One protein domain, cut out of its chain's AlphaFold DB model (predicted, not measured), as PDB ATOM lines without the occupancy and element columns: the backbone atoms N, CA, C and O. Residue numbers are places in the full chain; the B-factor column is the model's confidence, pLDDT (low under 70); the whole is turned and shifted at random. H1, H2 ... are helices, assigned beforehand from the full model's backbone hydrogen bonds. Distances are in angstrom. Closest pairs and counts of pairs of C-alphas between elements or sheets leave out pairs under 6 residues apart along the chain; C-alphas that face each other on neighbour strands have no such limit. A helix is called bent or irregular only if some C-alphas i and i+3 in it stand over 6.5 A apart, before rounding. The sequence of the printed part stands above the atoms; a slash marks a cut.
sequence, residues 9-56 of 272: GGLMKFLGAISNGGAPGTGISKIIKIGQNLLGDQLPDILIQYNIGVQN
ATOM      1  N   GLY A   9      -6.850  56.025 -90.328       81.19
ATOM      2  CA  GLY A   9      -8.131  55.362 -90.571       81.19
ATOM      3  C   GLY A   9      -9.318  56.322 -90.470       81.19
ATOM      4  O   GLY A   9     -10.211  56.297 -91.320       81.19
ATOM      5  N   GLY A  10      -9.302  57.229 -89.488       81.31
ATOM      6  CA  GLY A  10     -10.294  58.297 -89.335       81.31
ATOM      7  C   GLY A  10     -10.318  59.264 -90.522       81.31
ATOM      8  O   GLY A  10     -11.385  59.518 -91.087       81.31
ATOM      9  N   LEU A  11      -9.149  59.740 -90.961       82.88
ATOM     10  CA  LEU A  11      -9.021  60.600 -92.142       82.88
ATOM     11  C   LEU A  11      -9.545  59.905 -93.404       82.88
ATOM     12  O   LEU A  11     -10.283  60.499 -94.187       82.88
ATOM     13  N   MET A  12      -9.214  58.631 -93.589       82.94
ATOM     14  CA  MET A  12      -9.651  57.856 -94.750       82.94
ATOM     15  C   MET A  12     -11.159  57.580 -94.734       82.94
ATOM     16  O   MET A  12     -11.797  57.632 -95.784       82.94
ATOM     17  N   LYS A  13     -11.761  57.363 -93.556       80.62
ATOM     18  CA  LYS A  13     -13.224  57.297 -93.389       80.62
ATOM     19  C   LYS A  13     -13.888  58.628 -93.739       80.62
ATOM     20  O   LYS A  13     -14.905  58.623 -94.426       80.62
ATOM     21  N   PHE A  14     -13.305  59.754 -93.324       81.94
ATOM     22  CA  PHE A  14     -13.791  61.085 -93.690       81.94
ATOM     23  C   PHE A  14     -13.727  61.311 -95.207       81.94
ATOM     24  O   PHE A  14     -14.733  61.676 -95.814       81.94
ATOM     25  N   LEU A  15     -12.586  61.007 -95.836       80.62
ATOM     26  CA  LEU A  15     -12.405  61.091 -97.291       80.62
ATOM     27  C   LEU A  15     -13.373  60.171 -98.056       80.62
ATOM     28  O   LEU A  15     -13.906  60.552 -99.096       80.62
ATOM     29  N   GLY A  16     -13.650  58.978 -97.527       77.69
ATOM     30  CA  GLY A  16     -14.672  58.084 -98.068       77.69
ATOM     31  C   GLY A  16     -16.083  58.663 -97.936       77.69
ATOM     32  O   GLY A  16     -16.846  58.638 -98.901       77.69
ATOM     33  N   ALA A  17     -16.424  59.238 -96.779       79.12
ATOM     34  CA  ALA A  17     -17.739  59.818 -96.507       79.12
ATOM     35  C   ALA A  17     -18.066  61.006 -97.426       79.12
ATOM     36  O   ALA A  17     -19.180  61.085 -97.941       79.12
ATOM     37  N   ILE A  18     -17.092  61.877 -97.715       79.75
ATOM     38  CA  ILE A  18     -17.270  62.985 -98.673       79.75
ATOM     39  C   ILE A  18     -17.350  62.511-100.135       79.75
ATOM     40  O   ILE A  18     -17.731  63.278-101.014       79.75
ATOM     41  N   SER A  19     -16.989  61.255-100.417       71.75
ATOM     42  CA  SER A  19     -16.889  60.695-101.767       71.75
ATOM     43  C   SER A  19     -17.864  59.532-102.007       71.75
ATOM     44  O   SER A  19     -17.512  58.511-102.594       71.75
ATOM     45  N   ASN A  20     -19.119  59.706-101.576       72.19
ATOM     46  CA  ASN A  20     -20.224  58.734-101.677       72.19
ATOM     47  C   ASN A  20     -20.100  57.463-100.809       72.19
ATOM     48  O   ASN A  20     -20.830  56.500-101.040       72.19
ATOM     49  N   GLY A  21     -19.227  57.434 -99.798       68.69
ATOM     50  CA  GLY A  21     -19.214  56.368 -98.788       68.69
ATOM     51  C   GLY A  21     -18.855  54.981 -99.333       68.69
ATOM     52  O   GLY A  21     -19.437  53.981 -98.910       68.69
ATOM     53  N   GLY A  22     -17.930  54.911-100.296       73.25
ATOM     54  CA  GLY A  22     -17.451  53.646-100.857       73.25
ATOM     55  C   GLY A  22     -16.818  52.721 -99.811       73.25
ATOM     56  O   GLY A  22     -16.336  53.163 -98.769       73.25
ATOM     57  N   ALA A  23     -16.801  51.419-100.102       76.62
ATOM     58  CA  ALA A  23     -16.118  50.433 -99.275       76.62
ATOM     59  C   ALA A  23     -14.626  50.798 -99.110       76.62
ATOM     60  O   ALA A  23     -14.023  51.315-100.063       76.62
ATOM     61  N   PRO A  24     -14.015  50.518 -97.942       74.69
ATOM     62  CA  PRO A  24     -12.589  50.749 -97.727       74.69
ATOM     63  C   PRO A  24     -11.740  50.096 -98.827       74.69
ATOM     64  O   PRO A  24     -12.033  48.980 -99.248       74.69
ATOM     65  N   GLY A  25     -10.712  50.802 -99.307       76.44
ATOM     66  CA  GLY A  25      -9.807  50.285-100.340       76.44
ATOM     67  C   GLY A  25     -10.325  50.408-101.780       76.44
ATOM     68  O   GLY A  25      -9.689  49.892-102.699       76.44
ATOM     69  N   THR A  26     -11.452  51.096-101.997       83.25
ATOM     70  CA  THR A  26     -11.991  51.388-103.337       83.25
ATOM     71  C   THR A  26     -11.781  52.850-103.742       83.25
ATOM     72  O   THR A  26     -11.625  53.725-102.893       83.25
ATOM     73  N   GLY A  27     -11.764  53.130-105.047       81.75
ATOM     74  CA  GLY A  27     -11.693  54.492-105.584       81.75
ATOM     75  C   GLY A  27     -10.346  55.199-105.394       81.75
ATOM     76  O   GLY A  27     -10.308  56.430-105.367       81.75
ATOM     77  N   ILE A  28      -9.236  54.458-105.298       83.88
ATOM     78  CA  ILE A  28      -7.908  55.019-104.994       83.88
ATOM     79  C   ILE A  28      -7.474  56.120-105.963       83.88
ATOM     80  O   ILE A  28      -6.837  57.085-105.550       83.88
ATOM     81  N   SER A  29      -7.867  56.030-107.238       84.31
ATOM     82  CA  SER A  29      -7.546  57.061-108.233       84.31
ATOM     83  C   SER A  29      -8.101  58.432-107.830       84.31
ATOM     84  O   SER A  29      -7.465  59.461-108.052       84.31
ATOM     85  N   LYS A  30      -9.277  58.459-107.194       84.19
ATOM     86  CA  LYS A  30      -9.898  59.689-106.691       84.19
ATOM     87  C   LYS A  30      -9.248  60.144-105.388       84.19
ATOM     88  O   LYS A  30      -9.007  61.335-105.232       84.19
ATOM     89  N   ILE A  31      -8.927  59.207-104.496       84.19
ATOM     90  CA  ILE A  31      -8.253  59.486-103.220       84.19
ATOM     91  C   ILE A  31      -6.883  60.124-103.460       84.19
ATOM     92  O   ILE A  31      -6.584  61.149-102.856       84.19
ATOM     93  N   ILE A  32      -6.083  59.576-104.379       86.00
ATOM     94  CA  ILE A  32      -4.768  60.126-104.730       86.00
ATOM     95  C   ILE A  32      -4.911  61.538-105.293       86.00
ATOM     96  O   ILE A  32      -4.204  62.426-104.838       86.00
ATOM     97  N   LYS A  33      -5.870  61.785-106.197       85.94
ATOM     98  CA  LYS A  33      -6.120  63.136-106.732       85.94
ATOM     99  C   LYS A  33      -6.513  64.137-105.648       85.94
ATOM    100  O   LYS A  33      -6.028  65.262-105.654       85.94
ATOM    101  N   ILE A  34      -7.388  63.743-104.720       84.62
ATOM    102  CA  ILE A  34      -7.776  64.599-103.591       84.62
ATOM    103  C   ILE A  34      -6.556  64.875-102.707       84.62
ATOM    104  O   ILE A  34      -6.300  66.026-102.374       84.62
ATOM    105  N   GLY A  35      -5.783  63.840-102.375       84.44
ATOM    106  CA  GLY A  35      -4.562  63.979-101.590       84.44
ATOM    107  C   GLY A  35      -3.549  64.907-102.256       84.44
ATOM    108  O   GLY A  35      -3.045  65.806-101.596       84.44
ATOM    109  N   GLN A  36      -3.297  64.736-103.554       87.31
ATOM    110  CA  GLN A  36      -2.349  65.553-104.316       87.31
ATOM    111  C   GLN A  36      -2.784  67.020-104.378       87.31
ATOM    112  O   GLN A  36      -1.966  67.917-104.199       87.31
ATOM    113  N   ASN A  37      -4.086  67.275-104.526       87.38
ATOM    114  CA  ASN A  37      -4.631  68.632-104.492       87.38
ATOM    115  C   ASN A  37      -4.537  69.294-103.105       87.38
ATOM    116  O   ASN A  37      -4.523  70.519-103.024       87.38
ATOM    117  N   LEU A  38      -4.517  68.511-102.020       85.50
ATOM    118  CA  LEU A  38      -4.483  69.024-100.645       85.50
ATOM    119  C   LEU A  38      -3.064  69.150-100.078       85.50
ATOM    120  O   LEU A  38      -2.792  70.077 -99.321       85.50
ATOM    121  N   LEU A  39      -2.186  68.199-100.398       86.31
ATOM    122  CA  LEU A  39      -0.873  68.022 -99.767       86.31
ATOM    123  C   LEU A  39       0.296  68.186-100.751       86.31
ATOM    124  O   LEU A  39       1.447  68.203-100.321       86.31
ATOM    125  N   GLY A  40       0.014  68.336-102.048       85.12
ATOM    126  CA  GLY A  40       1.013  68.357-103.114       85.12
ATOM    127  C   GLY A  40       1.339  66.964-103.661       85.12
ATOM    128  O   GLY A  40       0.802  65.949-103.217       85.12
ATOM    129  N   ASP A  41       2.238  66.909-104.644       81.81
ATOM    130  CA  ASP A  41       2.520  65.692-105.422       81.81
ATOM    131  C   ASP A  41       3.097  64.533-104.592       81.81
ATOM    132  O   ASP A  41       2.934  63.366-104.956       81.81
ATOM    133  N   GLN A  42       3.745  64.839-103.463       84.62
ATOM    134  CA  GLN A  42       4.313  63.852-102.547       84.62
ATOM    135  C   GLN A  42       3.371  63.602-101.370       84.62
ATOM    136  O   GLN A  42       3.303  64.378-100.418       84.62
ATOM    137  N   LEU A  43       2.653  62.482-101.430       85.00
ATOM    138  CA  LEU A  43       1.798  62.046-100.333       85.00
ATOM    139  C   LEU A  43       2.631  61.438 -99.191       85.00
ATOM    140  O   LEU A  43       3.577  60.703 -99.464       85.00
ATOM    141  N   PRO A  44       2.263  61.673 -97.916       86.56
ATOM    142  CA  PRO A  44       2.924  61.045 -96.777       86.56
ATOM    143  C   PRO A  44       2.905  59.510 -96.846       86.56
ATOM    144  O   PRO A  44       1.841  58.910 -97.034       86.56
ATOM    145  N   ASP A  45       4.050  58.874 -96.581       85.81
ATOM    146  CA  ASP A  45       4.221  57.412 -96.642       85.81
ATOM    147  C   ASP A  45       3.198  56.643 -95.796       85.81
ATOM    148  O   ASP A  45       2.733  55.576 -96.194       85.81
ATOM    149  N   ILE A  46       2.785  57.197 -94.651       85.62
ATOM    150  CA  ILE A  46       1.772  56.581 -93.783       85.62
ATOM    151  C   ILE A  46       0.416  56.420 -94.488       85.62
ATOM    152  O   ILE A  46      -0.253  55.402 -94.313       85.62
ATOM    153  N   LEU A  47       0.021  57.386 -95.328       84.31
ATOM    154  CA  LEU A  47      -1.218  57.312 -96.104       84.31
ATOM    155  C   LEU A  47      -1.092  56.279 -97.222       84.31
ATOM    156  O   LEU A  47      -2.047  55.551 -97.499       84.31
ATOM    157  N   ILE A  48       0.084  56.198 -97.845       86.75
ATOM    158  CA  ILE A  48       0.376  55.235 -98.909       86.75
ATOM    159  C   ILE A  48       0.310  53.808 -98.351       86.75
ATOM    160  O   ILE A  48      -0.442  52.987 -98.872       86.75
ATOM    161  N   GLN A  49       1.024  53.526 -97.259       86.44
ATOM    162  CA  GLN A  49       1.066  52.196 -96.639       86.44
ATOM    163  C   GLN A  49      -0.299  51.756 -96.112       86.44
ATOM    164  O   GLN A  49      -0.693  50.605 -96.304       86.44
ATOM    165  N   TYR A  50      -1.058  52.677 -95.510       85.88
ATOM    166  CA  TYR A  50      -2.425  52.391 -95.089       85.88
ATOM    167  C   TYR A  50      -3.305  51.969 -96.271       85.88
ATOM    168  O   TYR A  50      -3.998  50.956 -96.201       85.88
ATOM    169  N   ASN A  51      -3.257  52.710 -97.382       85.44
ATOM    170  CA  ASN A  51      -4.051  52.371 -98.559       85.44
ATOM    171  C   ASN A  51      -3.604  51.043 -99.182       85.44
ATOM    172  O   ASN A  51      -4.457  50.205 -99.449       85.44
ATOM    173  N   ILE A  52      -2.301  50.794 -99.318       85.81
ATOM    174  CA  ILE A  52      -1.777  49.502 -99.792       85.81
ATOM    175  C   ILE A  52      -2.308  48.334 -98.943       85.81
ATOM    176  O   ILE A  52      -2.668  47.297 -99.495       85.81
ATOM    177  N   GLY A  53      -2.394  48.503 -97.620       82.69
ATOM    178  CA  GLY A  53      -2.881  47.467 -96.704       82.69
ATOM    179  C   GLY A  53      -4.397  47.228 -96.732       82.69
ATOM    180  O   GLY A  53      -4.848  46.157 -96.332       82.69
ATOM    181  N   VAL A  54      -5.186  48.205 -97.185       81.31
ATOM    182  CA  VAL A  54      -6.661  48.134 -97.194       81.31
ATOM    183  C   VAL A  54      -7.222  47.833 -98.587       81.31
ATOM    184  O   VAL A  54      -8.333  47.320 -98.718       81.31
ATOM    185  N   GLN A  55      -6.484  48.166 -99.640       81.94
ATOM    186  CA  GLN A  55      -6.899  47.932-101.016       81.94
ATOM    187  C   GLN A  55      -6.887  46.448-101.409       81.94
ATOM    188  O   GLN A  55      -6.327  45.589-100.730       81.94
ATOM    189  N   ASN A  56      -7.524  46.152-102.549       78.31
ATOM    190  CA  ASN A  56      -7.489  44.813-103.126       78.31
ATOM    191  C   ASN A  56      -6.041  44.379-103.407       78.31
ATOM    192  O   ASN A  56      -5.229  45.154-103.910       78.31
TER     193      ASN A  56
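What this domain is: This is residues 9 to 56 of the 272 residues of the protein "Hypothetical_protein" of Candida auris (UniProt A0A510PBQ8). The domain is a small, loosely fitted set of three short helices: H2 and H3 run opposite ways as the two sides of a U, with the link of residues 40 to 44 as its bend, and H1 runs crosswise near the other end of the U, with Gly 9 toward H3 and Leu 15 toward H2. From H1 the chain loops round through residues 18 to 27 to the beginning of H2, and this loop and the bend of the U lie at the two ends of the longest dimension. The printed part has 48 residues, with three named helices in the order H1, H2, H3 and no named strand, and its class is all helix. It is compact, with a radius of gyration of the C-alphas of 9.9 A, and has a rounded outline of 25 by 21 by 18 A along its three main axes.

How they stand to each other: The first helix, H1, holds residues 9 to 17. The second, H2, holds residues 28 to 39, and the third, H3, holds residues 45 to 54. H1 touches no helix, but is near H2 and near H3. H1 and H2 are close but not clearly touching, with 1 pair of C-alphas within 8 A. The closest C-alphas of these two helices are those of Leu 15 and Ile 31, 7.4 A apart. The lines of H1 and H2 are only just about perpendicular, at 72 degrees, and their centres are 12.6 A apart. H1 and H3 are also close but not clearly touching, and their closest C-alphas, those of Gly 9 and Tyr 50, are 7.9 A apart. H1 and H3 run the same way at a steep tilt of 69.6 degrees, only just short of about perpendicular. H2 and H3 run opposite ways at a shallow tilt of 17 degrees, with their centres 13.1 A apart. They too are close but not clearly touching, and their closest C-alphas are those of Ile 28 and Asn 51, at 8.0 A. In H1, H2 and H3 every pair of backbone O of residue i and N of residue i+4 is within hydrogen-bond range. None of the three helices is bent or irregular.

Where its parts are: H1 begins at Gly 9, whose C-alpha is at (-8.131, 55.362, -90.571), and ends at Ala 17. Its first and last C-alphas are 12.1 A apart. Residues 18 to 27 make a short link of 10 residues to H2. H2, the longest helix by residues with 12, begins at Ile 28, whose C-alpha is at (-7.908, 55.019, -104.994), and measures 15.7 A from first to last C-alpha. After Leu 39 a tight link of 5 residues, 40 to 44, leads to H3. H3 begins at Asp 45 and ends at Val 54, whose C-alpha is at (-6.661, 48.134, -97.194). It measures 14.3 A from first to last C-alpha. Gln 55 and Asn 56 follow it.

The domain as a whole: The two C-alphas farthest apart are those of Ala 23, in the link from H1 to H2, and Gly 40, the first residue after H2, at 25.1 A. The first and last printed C-alphas, those of Gly 9 and Asn 56, are 16.4 A apart. The printed part runs from residue 9 to residue 56 of a chain of 272 residues and has no cut. Neither of its two links is long. The mean pLDDT of the printed part is 82.2, with 81 for H1 and 85 for each of H2 and H3. One printed residue, Gly 21 in the link from H1 to H2, is under 70.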